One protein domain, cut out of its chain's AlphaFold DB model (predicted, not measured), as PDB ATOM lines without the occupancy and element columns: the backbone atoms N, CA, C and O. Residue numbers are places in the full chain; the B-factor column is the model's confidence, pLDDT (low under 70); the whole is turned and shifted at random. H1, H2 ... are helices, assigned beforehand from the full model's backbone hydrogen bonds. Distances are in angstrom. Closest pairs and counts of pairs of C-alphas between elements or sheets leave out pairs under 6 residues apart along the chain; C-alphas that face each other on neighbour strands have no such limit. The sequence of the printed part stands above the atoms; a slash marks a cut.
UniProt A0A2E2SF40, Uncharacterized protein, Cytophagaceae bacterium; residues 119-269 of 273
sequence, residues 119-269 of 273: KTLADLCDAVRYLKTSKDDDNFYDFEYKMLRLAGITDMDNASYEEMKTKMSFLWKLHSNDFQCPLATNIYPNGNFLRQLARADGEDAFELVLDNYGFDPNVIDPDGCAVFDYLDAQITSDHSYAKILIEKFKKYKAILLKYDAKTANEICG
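Overview. This is residues 119 to 269 of the 273 residues of an uncharacterized protein of Cytophagaceae bacterium (UniProt A0A2E2SF40). The longest helix, H7, folds against H6 as one of three helical hairpins standing side by side, H6 with H7, H4 with H5 and H1 with H2, with short H4 at the core. H3 lies across the last residues of H2, and small H8 is near H6. The 151 printed residues hold eight named helices, H1 to H8 in order, and no named strand: all helix, mostly aligned packing. The whole is compact, radius of gyration of the C-alphas 14.9 A, spanning 48 by 34 by 30 A.

Along the chain. Find C-alpha 243 at (-37.313, 38.714, -28.714); from there H7 runs 23.5 A to residue 258. Before it come H6, residues 227 to 236, H5, 203 to 211, and H4, 193 to 199. H3, 161 to 175, is 20.9 A long, and H2, 138 to 150, 18.3 A. H1, 119 to 130, begins at (-55.373, 18.301, -6.317); H8, 264 to 268, ends at (-24.600, 23.216, -4.180).

Arrangement. Look first at the hub, H4. It touches H5 at C-alphas 197 and 206, 5.9 A, opposite ways; H6 at 195 and 227, 5.3 A, the same way; and H1, through residues 125 to 129 alone, at 129 and 196, 6.3 A. H6 and H7 touch at 235 and 246, 5.3 A. H1 and H2 touch at 127 and 143, 5.5 A. H2 touches H3, about perpendicular at 75 degrees, through residues 147 to 150 alone, closest C-alphas 148 and 168, 6.7 A. Every O i to N i+4 pair is within hydrogen-bond range in each helix but H5, 4 of 5.

Size, cuts and confidence. C-alphas 158 and 238, the farthest apart, are 48.7 A apart. The printed part has no cut. Long links join H3 to H4 and H5 to H6. Look for pLDDT under 70 at, among others, residues 132 to 141 and 238 to 244.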
ATOM      1  N   LYS A 119     -54.406  17.382  -5.714       71.19
ATOM      2  CA  LYS A 119     -55.373  18.301  -6.317       71.19
ATOM      3  C   LYS A 119     -55.062  19.756  -5.964       71.19
ATOM      4  O   LYS A 119     -55.082  20.597  -6.852       71.19
ATOM      5  N   THR A 120     -54.731  20.054  -4.709       72.19
ATOM      6  CA  THR A 120     -54.337  21.396  -4.262       72.19
ATOM      7  C   THR A 120     -53.095  21.873  -5.004       72.19
ATOM      8  O   THR A 120     -53.068  23.008  -5.475       72.19
ATOM      9  N   LEU A 121     -52.085  21.012  -5.158       75.62
ATOM     10  CA  LEU A 121     -50.875  21.359  -5.907       75.62
ATOM     11  C   LEU A 121     -51.166  21.565  -7.398       75.62
ATOM     12  O   LEU A 121     -50.684  22.536  -7.979       75.62
ATOM     13  N   ALA A 122     -51.993  20.714  -8.013       74.69
ATOM     14  CA  ALA A 122     -52.416  20.889  -9.401       74.69
ATOM     15  C   ALA A 122     -53.190  22.205  -9.609       74.69
ATOM     16  O   ALA A 122     -52.867  22.964 -10.522       74.69
ATOM     17  N   ASP A 123     -54.138  22.514  -8.722       76.56
ATOM     18  CA  ASP A 123     -54.944  23.739  -8.766       76.56
ATOM     19  C   ASP A 123     -54.084  25.002  -8.566       76.56
ATOM     20  O   ASP A 123     -54.349  26.035  -9.185       76.56
ATOM     21  N   LEU A 124     -53.055  24.947  -7.710       80.31
ATOM     22  CA  LEU A 124     -52.080  26.032  -7.548       80.31
ATOM     23  C   LEU A 124     -51.204  26.192  -8.790       80.31
ATOM     24  O   LEU A 124     -50.986  27.312  -9.245       80.31
ATOM     25  N   CYS A 125     -50.726  25.088  -9.364       80.81
ATOM     26  CA  CYS A 125     -49.935  25.113 -10.588       80.81
ATOM     27  C   CYS A 125     -50.693  25.739 -11.751       80.81
ATOM     28  O   CYS A 125     -50.134  26.555 -12.483       80.81
ATOM     29  N   ASP A 126     -51.962  25.384 -11.910       78.44
ATOM     30  CA  ASP A 126     -52.816  25.987 -12.920       78.44
ATOM     31  C   ASP A 126     -53.032  27.476 -12.634       78.44
ATOM     32  O   ASP A 126     -52.809  28.291 -13.532       78.44
ATOM     33  N   ALA A 127     -53.336  27.860 -11.388       78.69
ATOM     34  CA  ALA A 127     -53.475  29.267 -11.009       78.69
ATOM     35  C   ALA A 127     -52.222  30.086 -11.371       78.69
ATOM     36  O   ALA A 127     -52.341  31.097 -12.059       78.69
ATOM     37  N   VAL A 128     -51.021  29.605 -11.020       80.31
ATOM     38  CA  VAL A 128     -49.746  30.269 -11.346       80.31
ATOM     39  C   VAL A 128     -49.534  30.406 -12.856       80.31
ATOM     40  O   VAL A 128     -49.063  31.440 -13.334       80.31
ATOM     41  N   ARG A 129     -49.878  29.376 -13.637       78.12
ATOM     42  CA  ARG A 129     -49.713  29.387 -15.100       78.12
ATOM     43  C   ARG A 129     -50.610  30.416 -15.776       78.12
ATOM     44  O   ARG A 129     -50.200  30.997 -16.784       78.12
ATOM     45  N   TYR A 130     -51.810  30.637 -15.247       73.25
ATOM     46  CA  TYR A 130     -52.798  31.537 -15.842       73.25
ATOM     47  C   TYR A 130     -52.664  33.004 -15.421       73.25
ATOM     48  O   TYR A 130     -53.399  33.830 -15.956       73.25
ATOM     49  N   LEU A 131     -51.704  33.348 -14.557       72.38
ATOM     50  CA  LEU A 131     -51.428  34.730 -14.159       72.38
ATOM     51  C   LEU A 131     -51.058  35.617 -15.359       72.38
ATOM     52  O   LEU A 131     -50.023  35.412 -16.006       72.38
ATOM     53  N   LYS A 132     -51.884  36.635 -15.637       59.00
ATOM     54  CA  LYS A 132     -51.618  37.689 -16.625       59.00
ATOM     55  C   LYS A 132     -51.409  39.038 -15.942       59.00
ATOM     56  O   LYS A 132     -52.326  39.617 -15.389       59.00
ATOM     57  N   THR A 133     -50.202  39.564 -16.095       54.41
ATOM     58  CA  THR A 133     -49.703  40.957 -16.099       54.41
ATOM     59  C   THR A 133     -50.132  41.979 -15.058       54.41
ATOM     60  O   THR A 133     -49.430  42.978 -14.955       54.41
ATOM     61  N   SER A 134     -51.216  41.821 -14.309       53.56
ATOM     62  CA  SER A 134     -51.601  42.818 -13.323       53.56
ATOM     63  C   SER A 134     -52.178  42.189 -12.071       53.56
ATOM     64  O   SER A 134     -52.875  41.177 -12.099       53.56
ATOM     65  N   LYS A 135     -51.962  42.896 -10.967       51.84
ATOM     66  CA  LYS A 135     -52.714  42.743  -9.718       51.84
ATOM     67  C   LYS A 135     -54.238  42.857  -9.881       51.84
ATOM     68  O   LYS A 135     -54.933  42.695  -8.899       51.84
ATOM     69  N   ASP A 136     -54.751  43.186 -11.069       55.09
ATOM     70  CA  ASP A 136     -56.183  43.274 -11.369       55.09
ATOM     71  C   ASP A 136     -56.708  42.016 -12.100       55.09
ATOM     72  O   ASP A 136     -57.863  41.996 -12.520       55.09
ATOM     73  N   ASP A 137     -55.878  40.982 -12.285       64.31
ATOM     74  CA  ASP A 137     -56.288  39.683 -12.832       64.31
ATOM     75  C   ASP A 137     -56.947  38.822 -11.744       64.31
ATOM     76  O   ASP A 137     -56.346  38.539 -10.707       64.31
ATOM     77  N   ASP A 138     -58.164  38.341 -12.004       67.06
ATOM     78  CA  ASP A 138     -58.895  37.416 -11.128       67.06
ATOM     79  C   ASP A 138     -58.065  36.169 -10.759       67.06
ATOM     80  O   ASP A 138     -58.179  35.650  -9.648       67.06
ATOM     81  N   ASN A 139     -57.181  35.707 -11.652       66.06
ATOM     82  CA  ASN A 139     -56.296  34.569 -11.389       66.06
ATOM     83  C   ASN A 139     -55.165  34.921 -10.413       66.06
ATOM     84  O   ASN A 139     -54.712  34.051  -9.670       66.06
ATOM     85  N   PHE A 140     -54.712  36.181 -10.398       68.12
ATOM     86  CA  PHE A 140     -53.737  36.664  -9.418       68.12
ATOM     87  C   PHE A 140     -54.331  36.662  -8.022       68.12
ATOM     88  O   PHE A 140     -53.732  36.099  -7.106       68.12
ATOM     89  N   TYR A 141     -55.552  37.178  -7.895       69.62
ATOM     90  CA  TYR A 141     -56.291  37.117  -6.645       69.62
ATOM     91  C   TYR A 141     -56.538  35.677  -6.191       69.62
ATOM     92  O   TYR A 141     -56.380  35.388  -5.010       69.62
ATOM     93  N   ASP A 142     -56.878  34.760  -7.100       72.56
ATOM     94  CA  ASP A 142     -57.081  33.347  -6.758       72.56
ATOM     95  C   ASP A 142     -55.786  32.673  -6.263       72.56
ATOM     96  O   ASP A 142     -55.802  31.973  -5.248       72.56
ATOM     97  N   PHE A 143     -54.648  32.924  -6.918       76.88
ATOM     98  CA  PHE A 143     -53.347  32.419  -6.473       76.88
ATOM     99  C   PHE A 143     -52.935  32.991  -5.108       76.88
ATOM    100  O   PHE A 143     -52.630  32.222  -4.193       76.88
ATOM    101  N   GLU A 144     -52.954  34.319  -4.952       76.88
ATOM    102  CA  GLU A 144     -52.619  35.003  -3.697       76.88
ATOM    103  C   GLU A 144     -53.517  34.511  -2.557       76.88
ATOM    104  O   GLU A 144     -53.021  34.077  -1.519       76.88
ATOM    105  N   TYR A 145     -54.830  34.468  -2.774       75.88
ATOM    106  CA  TYR A 145     -55.800  33.994  -1.790       75.88
ATOM    107  C   TYR A 145     -55.529  32.556  -1.341       75.88
ATOM    108  O   TYR A 145     -55.544  32.260  -0.142       75.88
ATOM    109  N   LYS A 146     -55.269  31.644  -2.288       76.50
ATOM    110  CA  LYS A 146     -54.952  30.243  -1.980       76.50
ATOM    111  C   LYS A 146     -53.677  30.138  -1.152       76.50
ATOM    112  O   LYS A 146     -53.666  29.421  -0.155       76.50
ATOM    113  N   MET A 147     -52.634  30.871  -1.532       79.81
ATOM    114  CA  MET A 147     -51.361  30.870  -0.819       79.81
ATOM    115  C   MET A 147     -51.479  31.468   0.591       79.81
ATOM    116  O   MET A 147     -50.993  30.864   1.544       79.81
ATOM    117  N   LEU A 148     -52.185  32.592   0.754       77.44
ATOM    118  CA  LEU A 148     -52.416  33.217   2.062       77.44
ATOM    119  C   LEU A 148     -53.217  32.296   2.993       77.44
ATOM    120  O   LEU A 148     -52.866  32.137   4.163       77.44
ATOM    121  N   ARG A 149     -54.251  31.623   2.474       74.50
ATOM    122  CA  ARG A 149     -54.983  30.611   3.250       74.50
ATOM    123  C   ARG A 149     -54.100  29.440   3.660       74.50
ATOM    124  O   ARG A 149     -54.163  29.020   4.811       74.50
ATOM    125  N   LEU A 150     -53.262  28.938   2.751       75.38
ATOM    126  CA  LEU A 150     -52.288  27.894   3.081       75.38
ATOM    127  C   LEU A 150     -51.301  28.360   4.153       75.38
ATOM    128  O   LEU A 150     -50.912  27.579   5.009       75.38
ATOM    129  N   ALA A 151     -50.966  29.646   4.190       74.06
ATOM    130  CA  ALA A 151     -50.141  30.216   5.249       74.06
ATOM    131  C   ALA A 151     -50.890  30.402   6.588       74.06
ATOM    132  O   ALA A 151     -50.327  30.947   7.537       74.06
ATOM    133  N   GLY A 152     -52.157  29.982   6.695       68.69
ATOM    134  CA  GLY A 152     -52.965  30.121   7.910       68.69
ATOM    135  C   GLY A 152     -53.442  31.556   8.158       68.69
ATOM    136  O   GLY A 152     -53.544  31.999   9.309       68.69
ATOM    137  N   ILE A 153     -53.681  32.323   7.091       70.62
ATOM    138  CA  ILE A 153     -54.255  33.673   7.155       70.62
ATOM    139  C   ILE A 153     -55.759  33.557   6.903       70.62
ATOM    140  O   ILE A 153     -56.210  33.351   5.777       70.62
ATOM    141  N   THR A 154     -56.537  33.655   7.981       64.94
ATOM    142  CA  THR A 154     -57.983  33.381   7.984       64.94
ATOM    143  C   THR A 154     -58.836  34.621   7.724       64.94
ATOM    144  O   THR A 154     -59.931  34.508   7.176       64.94
ATOM    145  N   ASP A 155     -58.324  35.800   8.077       72.75
ATOM    146  CA  ASP A 155     -58.965  37.099   7.876       72.75
ATOM    147  C   ASP A 155     -58.028  38.021   7.084       72.75
ATOM    148  O   ASP A 155     -57.290  38.833   7.639       72.75
ATOM    149  N   MET A 156     -58.018  37.837   5.763       71.88
ATOM    150  CA  MET A 156     -57.147  38.577   4.839       71.88
ATOM    151  C   MET A 156     -57.409  40.087   4.845       71.88
ATOM    152  O   MET A 156     -56.493  40.857   4.574       71.88
ATOM    153  N   ASP A 157     -58.625  40.515   5.196       73.00
ATOM    154  CA  ASP A 157     -58.996  41.933   5.216       73.00
ATOM    155  C   ASP A 157     -58.417  42.669   6.431       73.00
ATOM    156  O   ASP A 157     -58.262  43.893   6.401       73.00
ATOM    157  N   ASN A 158     -58.085  41.926   7.494       72.81
ATOM    158  CA  ASN A 158     -57.552  42.464   8.745       72.81
ATOM    159  C   ASN A 158     -56.121  41.996   9.059       72.81
ATOM    160  O   ASN A 158     -55.515  42.503  10.007       72.81
ATOM    161  N   ALA A 159     -55.562  41.065   8.282       70.25
ATOM    162  CA  ALA A 159     -54.183  40.623   8.431       70.25
ATOM    163  C   ALA A 159     -53.207  41.767   8.122       70.25
ATOM    164  O   ALA A 159     -53.285  42.437   7.090       70.25
ATOM    165  N   SER A 160     -52.250  41.996   9.023       78.62
ATOM    166  CA  SER A 160     -51.206  42.996   8.778       78.62
ATOM    167  C   SER A 160     -50.220  42.517   7.708       78.62
ATOM    168  O   SER A 160     -49.950  41.323   7.595       78.62
ATOM    169  N   TYR A 161     -49.617  43.445   6.961       78.56
ATOM    170  CA  TYR A 161     -48.590  43.116   5.962       78.56
ATOM    171  C   TYR A 161     -47.440  42.274   6.546       78.56
ATOM    172  O   TYR A 161     -47.036  41.280   5.948       78.56
ATOM    173  N   GLU A 162     -46.963  42.619   7.745       76.56
ATOM    174  CA  GLU A 162     -45.895  41.880   8.436       76.56
ATOM    175  C   GLU A 162     -46.310  40.455   8.823       76.56
ATOM    176  O   GLU A 162     -45.514  39.519   8.709       76.56
ATOM    177  N   GLU A 163     -47.562  40.268   9.253       73.94
ATOM    178  CA  GLU A 163     -48.109  38.941   9.537       73.94
ATOM    179  C   GLU A 163     -48.155  38.094   8.266       73.94
ATOM    180  O   GLU A 163     -47.661  36.964   8.270       73.94
ATOM    181  N   MET A 164     -48.700  38.651   7.180       77.75
ATOM    182  CA  MET A 164     -48.791  37.953   5.901       77.75
ATOM    183  C   MET A 164     -47.403  37.548   5.410       77.75
ATOM    184  O   MET A 164     -47.173  36.376   5.124       77.75
ATOM    185  N   LYS A 165     -46.449  38.485   5.414       76.50
ATOM    186  CA  LYS A 165     -45.058  38.245   5.015       76.50
ATOM    187  C   LYS A 165     -44.396  37.149   5.835       76.50
ATOM    188  O   LYS A 165     -43.772  36.252   5.268       76.50
ATOM    189  N   THR A 166     -44.543  37.199   7.158       73.06
ATOM    190  CA  THR A 166     -43.939  36.218   8.066       73.06
ATOM    191  C   THR A 166     -44.504  34.825   7.822       73.06
ATOM    192  O   THR A 166     -43.736  33.885   7.624       73.06
ATOM    193  N   LYS A 167     -45.835  34.692   7.785       73.12
ATOM    194  CA  LYS A 167     -46.514  33.406   7.588       73.12
ATOM    195  C   LYS A 167     -46.251  32.817   6.203       73.12
ATOM    196  O   LYS A 167     -45.983  31.629   6.089       73.12
ATOM    197  N   MET A 168     -46.250  33.648   5.166       78.69
ATOM    198  CA  MET A 168     -45.935  33.235   3.798       78.69
ATOM    199  C   MET A 168     -44.479  32.793   3.636       78.69
ATOM    200  O   MET A 168     -44.217  31.724   3.085       78.69
ATOM    201  N   SER A 169     -43.533  33.572   4.173       72.88
ATOM    202  CA  SER A 169     -42.107  33.211   4.159       72.88
ATOM    203  C   SER A 169     -41.876  31.901   4.901       72.88
ATOM    204  O   SER A 169     -41.037  31.087   4.516       72.88
ATOM    205  N   PHE A 170     -42.614  31.712   5.993       72.56
ATOM    206  CA  PHE A 170     -42.571  30.497   6.775       72.56
ATOM    207  C   PHE A 170     -43.107  29.298   5.968       72.56
ATOM    208  O   PHE A 170     -42.385  28.314   5.795       72.56
ATOM    209  N   LEU A 171     -44.322  29.413   5.414       76.06
ATOM    210  CA  LEU A 171     -44.950  28.402   4.559       76.06
ATOM    211  C   LEU A 171     -43.995  27.970   3.439       76.06
ATOM    212  O   LEU A 171     -43.767  26.780   3.243       76.06
ATOM    213  N   TRP A 172     -43.390  28.936   2.745       76.50
ATOM    214  CA  TRP A 172     -42.439  28.659   1.673       76.50
ATOM    215  C   TRP A 172     -41.207  27.903   2.164       76.50
ATOM    216  O   TRP A 172     -40.839  26.897   1.574       76.50
ATOM    217  N   LYS A 173     -40.576  28.332   3.262       72.38
ATOM    218  CA  LYS A 173     -39.391  27.645   3.806       72.38
ATOM    219  C   LYS A 173     -39.666  26.195   4.180       72.38
ATOM    220  O   LYS A 173     -38.772  25.363   4.062       72.38
ATOM    221  N   LEU A 174     -40.869  25.907   4.667       71.00
ATOM    222  CA  LEU A 174     -41.234  24.556   5.064       71.00
ATOM    223  C   LEU A 174     -41.568  23.666   3.860       71.00
ATOM    224  O   LEU A 174     -41.272  22.474   3.891       71.00
ATOM    225  N   HIS A 175     -42.144  24.256   2.811       76.44
ATOM    226  CA  HIS A 175     -42.798  23.537   1.721       76.44
ATOM    227  C   HIS A 175     -42.272  23.878   0.324       76.44
ATOM    228  O   HIS A 175     -42.903  23.549  -0.677       76.44
ATOM    229  N   SER A 176     -41.107  24.515   0.208       75.44
ATOM    230  CA  SER A 176     -40.542  24.932  -1.085       75.44
ATOM    231  C   SER A 176     -40.380  23.769  -2.066       75.44
ATOM    232  O   SER A 176     -40.512  23.950  -3.274       75.44
ATOM    233  N   ASN A 177     -40.115  22.569  -1.544       74.69
ATOM    234  CA  ASN A 177     -40.006  21.345  -2.336       74.69
ATOM    235  C   ASN A 177     -41.373  20.778  -2.747       74.69
ATOM    236  O   ASN A 177     -41.450  20.075  -3.750       74.69
ATOM    237  N   ASP A 178     -42.435  21.096  -2.009       77.75
ATOM    238  CA  ASP A 178     -43.803  20.675  -2.319       77.75
ATOM    239  C   ASP A 178     -44.461  21.628  -3.332       77.75
ATOM    240  O   ASP A 178     -45.272  21.205  -4.154       77.75
ATOM    241  N   PHE A 179     -44.081  22.913  -3.331       81.88
ATOM    242  CA  PHE A 179     -44.561  23.937  -4.271       81.88
ATOM    243  C   PHE A 179     -43.909  23.842  -5.652       81.88
ATOM    244  O   PHE A 179     -43.320  24.792  -6.182       81.88
ATOM    245  N   GLN A 180     -44.040  22.666  -6.249       84.31
ATOM    246  CA  GLN A 180     -43.514  22.324  -7.555       84.31
ATOM    247  C   GLN A 180     -44.638  21.948  -8.510       84.31
ATOM    248  O   GLN A 180     -45.611  21.297  -8.143       84.31
ATOM    249  N   CYS A 181     -44.460  22.316  -9.775       85.62
ATOM    250  CA  CYS A 181     -45.321  21.874 -10.857       85.62
ATOM    251  C   CYS A 181     -44.631  20.740 -11.618       85.62
ATOM    252  O   CYS A 181     -43.735  21.005 -12.428       85.62
ATOM    253  N   PRO A 182     -45.017  19.472 -11.366       73.69
ATOM    254  CA  PRO A 182     -44.261  18.312 -11.836       73.69
ATOM    255  C   PRO A 182     -44.396  18.078 -13.345       73.69
ATOM    256  O   PRO A 182     -43.520  17.479 -13.966       73.69
ATOM    257  N   LEU A 183     -45.483  18.554 -13.957       73.31
ATOM    258  CA  LEU A 183     -45.765  18.341 -15.373       73.31
ATOM    259  C   LEU A 183     -45.337  19.550 -16.201       73.31
ATOM    260  O   LEU A 183     -46.014  20.577 -16.183       73.31
ATOM    261  N   ALA A 184     -44.259  19.411 -16.974       72.44
ATOM    262  CA  ALA A 184     -43.953  20.363 -18.037       72.44
ATOM    263  C   ALA A 184     -45.048  20.320 -19.117       72.44
ATOM    264  O   ALA A 184     -45.599  19.266 -19.439       72.44
ATOM    265  N   THR A 185     -45.347  21.472 -19.705       71.00
ATOM    266  CA  THR A 185     -46.220  21.593 -20.880       71.00
ATOM    267  C   THR A 185     -45.419  22.189 -22.035       71.00
ATOM    268  O   THR A 185     -44.281  22.616 -21.863       71.00
ATOM    269  N   ASN A 186     -46.019  22.296 -23.222       64.19
ATOM    270  CA  ASN A 186     -45.364  22.942 -24.369       64.19
ATOM    271  C   ASN A 186     -44.997  24.418 -24.122       64.19
ATOM    272  O   ASN A 186     -44.237  24.999 -24.893       64.19
ATOM    273  N   ILE A 187     -45.580  25.044 -23.097       69.06
ATOM    274  CA  ILE A 187     -45.409  26.467 -22.796       69.06
ATOM    275  C   ILE A 187     -44.702  26.645 -21.456       69.06
ATOM    276  O   ILE A 187     -43.806  27.478 -21.379       69.06
ATOM    277  N   TYR A 188     -45.072  25.876 -20.433       79.06
ATOM    278  CA  TYR A 188     -44.588  26.025 -19.061       79.06
ATOM    279  C   TYR A 188     -43.569  24.942 -18.686       79.06
ATOM    280  O   TYR A 188     -43.825  23.767 -18.967       79.06
ATOM    281  N   PRO A 189     -42.446  25.306 -18.039       79.19
ATOM    282  CA  PRO A 189     -41.442  24.342 -17.598       79.19
ATOM    283  C   PRO A 189     -41.989  23.447 -16.472       79.19
ATOM    284  O   PRO A 189     -43.054  23.706 -15.917       79.19
ATOM    285  N   ASN A 190     -41.263  22.393 -16.116       85.12
ATOM    286  CA  ASN A 190     -41.381  21.782 -14.789       85.12
ATOM    287  C   ASN A 190     -40.666  22.664 -13.747       85.12
ATOM    288  O   ASN A 190     -39.877  23.534 -14.112       85.12
ATOM    289  N   GLY A 191     -40.938  22.439 -12.462       87.44
ATOM    290  CA  GLY A 191     -40.224  23.097 -11.361       87.44
ATOM    291  C   GLY A 191     -41.104  24.008 -10.512       87.44
ATOM    292  O   GLY A 191     -42.330  24.027 -10.666       87.44
ATOM    293  N   ASN A 192     -40.476  24.730  -9.592       89.12
ATOM    294  CA  ASN A 192     -41.144  25.535  -8.578       89.12
ATOM    295  C   ASN A 192     -41.953  26.711  -9.148       89.12
ATOM    296  O   ASN A 192     -41.850  27.080 -10.324       89.12
ATOM    297  N   PHE A 193     -42.763  27.334  -8.290       87.31
ATOM    298  CA  PHE A 193     -43.651  28.425  -8.691       87.31
ATOM    299  C   PHE A 193     -42.918  29.657  -9.243       87.31
ATOM    300  O   PHE A 193     -43.434  30.261 -10.181       87.31
ATOM    301  N   LEU A 194     -41.707  30.000  -8.779       89.19
ATOM    302  CA  LEU A 194     -40.929  31.100  -9.378       89.19
ATOM    303  C   LEU A 194     -40.576  30.795 -10.837       89.19
ATOM    304  O   LEU A 194     -40.692  31.662 -11.702       89.19
ATOM    305  N   ARG A 195     -40.215  29.549 -11.149       88.81
ATOM    306  CA  ARG A 195     -39.927  29.127 -12.526       88.81
ATOM    307  C   ARG A 195     -41.172  29.144 -13.417       88.81
ATOM    308  O   ARG A 195     -41.086  29.539 -14.582       88.81
ATOM    309  N   GLN A 196     -42.337  28.788 -12.871       86.88
ATOM    310  CA  GLN A 196     -43.617  28.938 -13.574       86.88
ATOM    311  C   GLN A 196     -43.950  30.416 -13.836       86.88
ATOM    312  O   GLN A 196     -44.255  30.778 -14.975       86.88
ATOM    313  N   LEU A 197     -43.836  31.278 -12.817       85.00
ATOM    314  CA  LEU A 197     -44.091  32.723 -12.896       85.00
ATOM    315  C   LEU A 197     -43.168  33.412 -13.904       85.00
ATOM    316  O   LEU A 197     -43.619  34.229 -14.706       85.00
ATOM    317  N   ALA A 198     -41.890  33.022 -13.924       85.06
ATOM    318  CA  ALA A 198     -40.916  33.506 -14.893       85.06
ATOM    319  C   ALA A 198     -41.348  33.228 -16.338       85.06
ATOM    320  O   ALA A 198     -41.026  33.985 -17.255       85.06
ATOM    321  N   ARG A 199     -42.075  32.133 -16.575       78.31
ATOM    322  CA  ARG A 199     -42.604  31.807 -17.900       78.31
ATOM    323  C   ARG A 199     -43.949  32.467 -18.186       78.31
ATOM    324  O   ARG A 199     -44.194  32.839 -19.345       78.31
ATOM    325  N   ALA A 200     -44.789  32.586 -17.162       72.81
ATOM    326  CA  ALA A 200     -46.052  33.303 -17.204       72.81
ATOM    327  C   ALA A 200     -45.833  34.790 -17.534       72.81
ATOM    328  O   ALA A 200     -44.708  35.305 -17.583       72.81
ATOM    329  N   ASP A 201     -46.918  35.492 -17.831       68.50
ATOM    330  CA  ASP A 201     -46.870  36.928 -18.096       68.50
ATOM    331  C   ASP A 201     -47.082  37.736 -16.814       68.50
ATOM    332  O   ASP A 201     -47.758  38.743 -16.840       68.50
ATOM    333  N   GLY A 202     -46.564  37.283 -15.670       67.31
ATOM    334  CA  GLY A 202     -46.854  37.866 -14.356       67.31
ATOM    335  C   GLY A 202     -45.670  38.600 -13.732       67.31
ATOM    336  O   GLY A 202     -45.194  38.154 -12.696       67.31
ATOM    337  N   GLU A 203     -45.187  39.698 -14.330       75.75
ATOM    338  CA  GLU A 203     -44.053  40.484 -13.788       75.75
ATOM    339  C   GLU A 203     -44.356  41.011 -12.377       75.75
ATOM    340  O   GLU A 203     -43.580  40.762 -11.457       75.75
ATOM    341  N   ASP A 204     -45.534  41.615 -12.188       73.50
ATOM    342  CA  ASP A 204     -46.011  42.085 -10.881       73.50
ATOM    343  C   ASP A 204     -46.101  40.945  -9.860       73.50
ATOM    344  O   ASP A 204     -45.700  41.099  -8.709       73.50
ATOM    345  N   ALA A 205     -46.592  39.779 -10.289       75.31
ATOM    346  CA  ALA A 205     -46.703  38.607  -9.430       75.31
ATOM    347  C   ALA A 205     -45.324  38.066  -9.035       75.31
ATOM    348  O   ALA A 205     -45.120  37.689  -7.887       75.31
ATOM    349  N   PHE A 206     -44.373  38.058  -9.971       85.69
ATOM    350  CA  PHE A 206     -43.006  37.603  -9.752       85.69
ATOM    351  C   PHE A 206     -42.272  38.475  -8.727       85.69
ATOM    352  O   PHE A 206     -41.620  37.944  -7.833       85.69
ATOM    353  N   GLU A 207     -42.388  39.803  -8.823       83.06
ATOM    354  CA  GLU A 207     -41.783  40.714  -7.842       83.06
ATOM    355  C   GLU A 207     -42.512  40.633  -6.494       83.06
ATOM    356  O   GLU A 207     -41.866  40.511  -5.458       83.06
ATOM    357  N   LEU A 208     -43.845  40.565  -6.495       77.62
ATOM    358  CA  LEU A 208     -44.646  40.499  -5.274       77.62
ATOM    359  C   LEU A 208     -44.367  39.245  -4.433       77.62
ATOM    360  O   LEU A 208     -44.240  39.361  -3.213       77.62
ATOM    361  N   VAL A 209     -44.222  38.059  -5.037       81.06
ATOM    362  CA  VAL A 209     -43.902  36.845  -4.258       81.06
ATOM    363  C   VAL A 209     -42.496  36.895  -3.642       81.06
ATOM    364  O   VAL A 209     -42.264  36.305  -2.586       81.06
ATOM    365  N   LEU A 210     -41.565  37.631  -4.256       86.00
ATOM    366  CA  LEU A 210     -40.222  37.840  -3.714       86.00
ATOM    367  C   LEU A 210     -40.233  38.910  -2.606       86.00
ATOM    368  O   LEU A 210     -39.785  38.641  -1.491       86.00
ATOM    369  N   ASP A 211     -40.812  40.087  -2.869       80.38
ATOM    370  CA  ASP A 211     -40.829  41.241  -1.953       80.38
ATOM    371  C   ASP A 211     -41.681  40.978  -0.706       80.38
ATOM    372  O   ASP A 211     -41.269  41.228   0.438       80.38
ATOM    373  N   ASN A 212     -42.898  40.480  -0.932       69.94
ATOM    374  CA  ASN A 212     -43.938  40.434   0.089       69.94
ATOM    375  C   ASN A 212     -44.027  39.075   0.762       69.94
ATOM    376  O   ASN A 212     -44.364  39.018   1.940       69.94
ATOM    377  N   TYR A 213     -43.722  37.991   0.051       74.38
ATOM    378  CA  TYR A 213     -43.906  36.636   0.575       74.38
ATOM    379  C   TYR A 213     -42.603  35.909   0.878       74.38
ATOM    380  O   TYR A 213     -42.652  34.812   1.427       74.38
ATOM    381  N   GLY A 214     -41.452  36.515   0.570       75.50
ATOM    382  CA  GLY A 214     -40.144  35.985   0.946       75.50
ATOM    383  C   GLY A 214     -39.827  34.641   0.301       75.50
ATOM    384  O   GLY A 214     -39.170  33.806   0.927       75.50
ATOM    385  N   PHE A 215     -40.313  34.417  -0.924       84.12
ATOM    386  CA  PHE A 215     -39.960  33.227  -1.689       84.12
ATOM    387  C   PHE A 215     -38.443  33.201  -1.882       84.12
ATOM    388  O   PHE A 215     -37.859  34.162  -2.379       84.12
ATOM    389  N   ASP A 216     -37.807  32.104  -1.479       85.69
ATOM    390  CA  ASP A 216     -36.368  31.922  -1.655       85.69
ATOM    391  C   ASP A 216     -36.067  31.626  -3.135       85.69
ATOM    392  O   ASP A 216     -36.496  30.581  -3.640       85.69
ATOM    393  N   PRO A 217     -35.339  32.506  -3.849       91.12
ATOM    394  CA  PRO A 217     -34.990  32.270  -5.243       91.12
ATOM    395  C   PRO A 217     -33.922  31.181  -5.432       91.12
ATOM    396  O   PRO A 217     -33.661  30.786  -6.566       91.12
ATOM    397  N   ASN A 218     -33.298  30.694  -4.355       90.31
ATOM    398  CA  ASN A 218     -32.217  29.707  -4.386       90.31
ATOM    399  C   ASN A 218     -32.700  28.260  -4.181       90.31
ATOM    400  O   ASN A 218     -31.897  27.366  -3.906       90.31
ATOM    401  N   VAL A 219     -34.003  28.009  -4.310       87.94
ATOM    402  CA  VAL A 219     -34.554  26.648  -4.299       87.94
ATOM    403  C   VAL A 219     -34.092  25.895  -5.548       87.94
ATOM    404  O   VAL A 219     -34.205  26.398  -6.668       87.94
ATOM    405  N   ILE A 220     -33.592  24.675  -5.343       87.75
ATOM    406  CA  ILE A 220     -33.170  23.766  -6.412       87.75
ATOM    407  C   ILE A 220     -34.351  22.877  -6.808       87.75
ATOM    408  O   ILE A 220     -34.883  22.136  -5.979       87.75
ATOM    409  N   ASP A 221     -34.752  22.946  -8.074       87.94
ATOM    410  CA  ASP A 221     -35.796  22.098  -8.652       87.94
ATOM    411  C   ASP A 221     -35.330  20.633  -8.801       87.94
ATOM    412  O   ASP A 221     -34.128  20.349  -8.769       87.94
ATOM    413  N   PRO A 222     -36.246  19.665  -9.023       83.88
ATOM    414  CA  PRO A 222     -35.888  18.250  -9.169       83.88
ATOM    415  C   PRO A 222     -34.956  17.937 -10.343       83.88
ATOM    416  O   PRO A 222     -34.320  16.884 -10.356       83.88
ATOM    417  N   ASP A 223     -34.893  18.819 -11.344       84.81
ATOM    418  CA  ASP A 223     -33.953  18.704 -12.461       84.81
ATOM    419  C   ASP A 223     -32.538  19.197 -12.115       84.81
ATOM    420  O   ASP A 223     -31.639  19.075 -12.942       84.81
ATOM    421  N   GLY A 224     -32.320  19.667 -10.882       87.75
ATOM    422  CA  GLY A 224     -31.027  20.117 -10.376       87.75
ATOM    423  C   GLY A 224     -30.752  21.601 -10.594       87.75
ATOM    424  O   GLY A 224     -29.650  22.045 -10.278       87.75
ATOM    425  N   CYS A 225     -31.729  22.365 -11.092       89.88
ATOM    426  CA  CYS A 225     -31.548  23.765 -11.467       89.88
ATOM    427  C   CYS A 225     -32.274  24.732 -10.537       89.88
ATOM    428  O   CYS A 225     -33.380  24.462 -10.072       89.88
ATOM    429  N   ALA A 226     -31.672  25.895 -10.298       91.88
ATOM    430  CA  ALA A 226     -32.376  27.026  -9.716       91.88
ATOM    431  C   ALA A 226     -33.149  27.784 -10.808       91.88
ATOM    432  O   ALA A 226     -32.866  27.677 -12.009       91.88
ATOM    433  N   VAL A 227     -34.090  28.640 -10.398       92.19
ATOM    434  CA  VAL A 227     -34.802  29.530 -11.336       92.19
ATOM    435  C   VAL A 227     -33.834  30.438 -12.110       92.19
ATOM    436  O   VAL A 227     -34.095  30.787 -13.263       92.19
ATOM    437  N   PHE A 228     -32.691  30.775 -11.507       94.50
ATOM    438  CA  PHE A 228     -31.644  31.569 -12.140       94.50
ATOM    439  C   PHE A 228     -30.999  30.845 -13.333       94.50
ATOM    440  O   PHE A 228     -30.894  31.431 -14.411       94.50
ATOM    441  N   ASP A 229     -30.649  29.561 -13.179       92.81
ATOM    442  CA  ASP A 229     -30.089  28.734 -14.262       92.81
ATOM    443  C   ASP A 229     -31.080  28.592 -15.420       92.81
ATOM    444  O   ASP A 229     -30.717  28.703 -16.593       92.81
ATOM    445  N   TYR A 230     -32.359  28.393 -15.087       91.12
ATOM    446  CA  TYR A 230     -33.424  28.317 -16.079       91.12
ATOM    447  C   TYR A 230     -33.498  29.594 -16.925       91.12
ATOM    448  O   TYR A 230     -33.541  29.510 -18.154       91.12
ATOM    449  N   LEU A 231     -33.492  30.773 -16.296       91.56
ATOM    450  CA  LEU A 231     -33.529  32.044 -17.022       91.56
ATOM    451  C   LEU A 231     -32.296  32.236 -17.907       91.56
ATOM    452  O   LEU A 231     -32.443  32.708 -19.035       91.56
ATOM    453  N   ASP A 232     -31.114  31.829 -17.443       91.50
ATOM    454  CA  ASP A 232     -29.888  31.891 -18.240       91.50
ATOM    455  C   ASP A 232     -29.997  31.046 -19.506       91.50
ATOM    456  O   ASP A 232     -29.788  31.568 -20.604       91.50
ATOM    457  N   ALA A 233     -30.450  29.798 -19.374       88.75
ATOM    458  CA  ALA A 233     -30.681  28.918 -20.513       88.75
ATOM    459  C   ALA A 233     -31.703  29.501 -21.505       88.75
ATOM    460  O   ALA A 233     -31.492  29.437 -22.720       88.75
ATOM    461  N   GLN A 234     -32.793  30.107 -21.014       87.06
ATOM    462  CA  GLN A 234     -33.801  30.731 -21.878       87.06
ATOM    463  C   GLN A 234     -33.264  31.967 -22.617       87.06
ATOM    464  O   GLN A 234     -33.589  32.167 -23.788       87.06
ATOM    465  N   ILE A 235     -32.434  32.787 -21.964       88.62
ATOM    466  CA  ILE A 235     -31.830  33.990 -22.559       88.62
ATOM    467  C   ILE A 235     -30.816  33.622 -23.647       88.62
ATOM    468  O   ILE A 235     -30.718  34.335 -24.646       88.62
ATOM    469  N   THR A 236     -30.060  32.535 -23.463       85.81
ATOM    470  CA  THR A 236     -29.023  32.097 -24.409       85.81
ATOM    471  C   THR A 236     -29.536  31.173 -25.509       85.81
ATOM    472  O   THR A 236     -28.768  30.832 -26.404       85.81
ATOM    473  N   SER A 237     -30.792  30.718 -25.450       81.12
ATOM    474  CA  SER A 237     -31.307  29.793 -26.459       81.12
ATOM    475  C   SER A 237     -31.431  30.477 -27.827       81.12
ATOM    476  O   SER A 237     -32.044  31.535 -27.957       81.12
ATOM    477  N   ASP A 238     -30.908  29.833 -28.874       68.38
ATOM    478  CA  ASP A 238     -30.997  30.313 -30.265       68.38
ATOM    479  C   ASP A 238     -32.404  30.146 -30.880       68.38
ATOM    480  O   ASP A 238     -32.610  30.332 -32.083       68.38
ATOM    481  N   HIS A 239     -33.403  29.766 -30.077       64.81
ATOM    482  CA  HIS A 239     -34.764  29.594 -30.562       64.81
ATOM    483  C   HIS A 239     -35.400  30.965 -30.794       64.81
ATOM    484  O   HIS A 239     -35.449  31.813 -29.907       64.81
ATOM    485  N   SER A 240     -35.964  31.172 -31.987       54.56
ATOM    486  CA  SER A 240     -36.615  32.416 -32.427       54.56
ATOM    487  C   SER A 240     -37.901  32.775 -31.658       54.56
ATOM    488  O   SER A 240     -38.729  33.538 -32.164       54.56
ATOM    489  N   TYR A 241     -38.113  32.197 -30.473       54.88
ATOM    490  CA  TYR A 241     -39.269  32.391 -29.608       54.88
ATOM    491  C   TYR A 241     -39.243  33.815 -29.042       54.88
ATOM    492  O   TYR A 241     -38.730  34.077 -27.966       54.88
ATOM    493  N   ALA A 242     -39.769  34.730 -29.860       56.09
ATOM    494  CA  ALA A 242     -40.058  36.136 -29.622       56.09
ATOM    495  C   ALA A 242     -39.022  36.870 -28.753       56.09
ATOM    496  O   ALA A 242     -39.046  36.780 -27.534       56.09
ATOM    497  N   LYS A 243     -38.210  37.736 -29.372       68.81
ATOM    498  CA  LYS A 243     -37.313  38.714 -28.714       68.81
ATOM    499  C   LYS A 243     -37.909  39.384 -27.453       68.81
ATOM    500  O   LYS A 243     -37.177  39.715 -26.530       68.81
ATOM    501  N   ILE A 244     -39.235  39.544 -27.413       69.19
ATOM    502  CA  ILE A 244     -40.022  40.035 -26.272       69.19
ATOM    503  C   ILE A 244     -39.848  39.165 -25.008       69.19
ATOM    504  O   ILE A 244     -39.678  39.706 -23.921       69.19
ATOM    505  N   LEU A 245     -39.840  37.834 -25.129       78.69
ATOM    506  CA  LEU A 245     -39.639  36.918 -24.002       78.69
ATOM    507  C   LEU A 245     -38.209  36.982 -23.459       78.69
ATOM    508  O   LEU A 245     -38.035  36.951 -22.248       78.69
ATOM    509  N   ILE A 246     -37.201  37.146 -24.320       86.50
ATOM    510  CA  ILE A 246     -35.802  37.300 -23.886       86.50
ATOM    511  C   ILE A 246     -35.635  38.562 -23.034       86.50
ATOM    512  O   ILE A 246     -35.031  38.506 -21.965       86.50
ATOM    513  N   GLU A 247     -36.183  39.698 -23.473       85.88
ATOM    514  CA  GLU A 247     -36.131  40.931 -22.676       85.88
ATOM    515  C   GLU A 247     -36.877  40.779 -21.345       85.88
ATOM    516  O   GLU A 247     -36.403  41.256 -20.315       85.88
ATOM    517  N   LYS A 248     -37.989  40.035 -21.330       87.00
ATOM    518  CA  LYS A 248     -38.692  39.686 -20.092       87.00
ATOM    519  C   LYS A 248     -37.839  38.823 -19.158       87.00
ATOM    520  O   LYS A 248     -37.689  39.155 -17.988       87.00
ATOM    521  N   PHE A 249     -37.211  37.763 -19.661       89.81
ATOM    522  CA  PHE A 249     -36.329  36.916 -18.856       89.81
ATOM    523  C   PHE A 249     -35.133  37.692 -18.299       89.81
ATOM    524  O   PHE A 249     -34.766  37.491 -17.144       89.81
ATOM    525  N   LYS A 250     -34.570  38.641 -19.060       90.69
ATOM    526  CA  LYS A 250     -33.528  39.552 -18.554       90.69
ATOM    527  C   LYS A 250     -34.021  40.408 -17.389       90.69
ATOM    528  O   LYS A 250     -33.276  40.584 -16.427       90.69
ATOM    529  N   LYS A 251     -35.254  40.922 -17.449       90.88
ATOM    530  CA  LYS A 251     -35.857  41.645 -16.320       90.88
ATOM    531  C   LYS A 251     -36.012  40.745 -15.100       90.88
ATOM    532  O   LYS A 251     -35.569  41.129 -14.026       90.88
ATOM    533  N   TYR A 252     -36.570  39.544 -15.258       91.81
ATOM    534  CA  TYR A 252     -36.736  38.600 -14.147       91.81
ATOM    535  C   TYR A 252     -35.397  38.192 -13.539       91.81
ATOM    536  O   TYR A 252     -35.260  38.181 -12.321       91.81
ATOM    537  N   LYS A 253     -34.369  37.983 -14.369       93.38
ATOM    538  CA  LYS A 253     -32.998  37.759 -13.904       93.38
ATOM    539  C   LYS A 253     -32.485  38.947 -13.085       93.38
ATOM    540  O   LYS A 253     -31.903  38.752 -12.025       93.38
ATOM    541  N   ALA A 254     -32.714  40.177 -13.548       93.00
ATOM    542  CA  ALA A 254     -32.320  41.378 -12.815       93.00
ATOM    543  C   ALA A 254     -33.073  41.530 -11.485       93.00
ATOM    544  O   ALA A 254     -32.461  41.946 -10.506       93.00
ATOM    545  N   ILE A 255     -34.364  41.178 -11.434       92.50
ATOM    546  CA  ILE A 255     -35.137  41.133 -10.187       92.50
ATOM    547  C   ILE A 255     -34.501  40.115  -9.244       92.50
ATOM    548  O   ILE A 255     -34.112  40.500  -8.152       92.50
ATOM    549  N   LEU A 256     -34.296  38.870  -9.677       93.75
ATOM    550  CA  LEU A 256     -33.680  37.815  -8.865       93.75
ATOM    551  C   LEU A 256     -32.303  38.202  -8.299       93.75
ATOM    552  O   LEU A 256     -32.012  37.898  -7.146       93.75
ATOM    553  N   LEU A 257     -31.477  38.929  -9.062       94.38
ATOM    554  CA  LEU A 257     -30.198  39.455  -8.567       94.38
ATOM    555  C   LEU A 257     -30.358  40.424  -7.386       94.38
ATOM    556  O   LEU A 257     -29.478  40.467  -6.534       94.38
ATOM    557  N   LYS A 258     -31.461  41.185  -7.298       92.69
ATOM    558  CA  LYS A 258     -31.748  42.035  -6.125       92.69
ATOM    559  C   LYS A 258     -31.955  41.209  -4.846       92.69
ATOM    560  O   LYS A 258     -31.802  41.754  -3.759       92.69
ATOM    561  N   TYR A 259     -32.311  39.932  -4.988       91.44
ATOM    562  CA  TYR A 259     -32.586  38.987  -3.901       91.44
ATOM    563  C   TYR A 259     -31.465  37.958  -3.728       91.44
ATOM    564  O   TYR A 259     -31.708  36.862  -3.228       91.44
ATOM    565  N   ASP A 260     -30.248  38.285  -4.175       93.69
ATOM    566  CA  ASP A 260     -29.071  37.419  -4.061       93.69
ATOM    567  C   ASP A 260     -29.293  36.003  -4.629       93.69
ATOM    568  O   ASP A 260     -28.762  35.016  -4.107       93.69
ATOM    569  N   ALA A 261     -30.093  35.894  -5.695       94.56
ATOM    570  CA  ALA A 261     -30.293  34.637  -6.400       94.56
ATOM    571  C   ALA A 261     -28.995  34.170  -7.067       94.56
ATOM    572  O   ALA A 261     -28.253  34.964  -7.654       94.56
ATOM    573  N   LYS A 262     -28.753  32.866  -6.997       94.31
ATOM    574  CA  LYS A 262     -27.533  32.200  -7.447       94.31
ATOM    575  C   LYS A 262     -27.859  31.052  -8.392       94.31
ATOM    576  O   LYS A 262     -28.972  30.529  -8.409       94.31
ATOM    577  N   THR A 263     -26.858  30.639  -9.159       94.25
ATOM    578  CA  THR A 263     -26.901  29.391  -9.930       94.25
ATOM    579  C   THR A 263     -26.862  28.173  -9.004       94.25
ATOM    580  O   THR A 263     -26.300  28.223  -7.906       94.25
ATOM    581  N   ALA A 264     -27.378  27.032  -9.458       92.25
ATOM    582  CA  ALA A 264     -27.290  25.763  -8.735       92.25
ATOM    583  C   ALA A 264     -25.833  25.367  -8.443       92.25
ATOM    584  O   ALA A 264     -25.521  24.823  -7.380       92.25
ATOM    585  N   ASN A 265     -24.909  25.705  -9.347       92.69
ATOM    586  CA  ASN A 265     -23.482  25.491  -9.131       92.69
ATOM    587  C   ASN A 265     -22.939  26.321  -7.955       92.69
ATOM    588  O   ASN A 265     -22.152  25.817  -7.157       92.69
ATOM    589  N   GLU A 266     -23.372  27.570  -7.803       94.44
ATOM    590  CA  GLU A 266     -22.990  28.419  -6.668       94.44
ATOM    591  C   GLU A 266     -23.652  27.991  -5.348       94.44
ATOM    592  O   GLU A 266     -23.076  28.211  -4.282       94.44
ATOM    593  N   ILE A 267     -24.844  27.387  -5.407       90.62
ATOM    594  CA  ILE A 267     -25.600  26.936  -4.229       90.62
ATOM    595  C   ILE A 267     -25.063  25.600  -3.699       90.62
ATOM    596  O   ILE A 267     -24.792  25.475  -2.505       90.62
ATOM    597  N   CYS A 268     -24.909  24.597  -4.570       87.94
ATOM    598  CA  CYS A 268     -24.600  23.216  -4.180       87.94
ATOM    599  C   CYS A 268     -23.433  22.568  -4.941       87.94
ATOM    600  O   CYS A 268     -23.188  21.375  -4.768       87.94
ATOM    601  N   GLY A 269     -22.703  23.308  -5.785       86.12
ATOM    602  CA  GLY A 269     -21.694  22.722  -6.683       86.12
ATOM    603  C   GLY A 269     -22.314  21.843  -7.773       86.12
ATOM    604  O   GLY A 269     -21.642  20.996  -8.365       86.12
TER     605      GLY A 269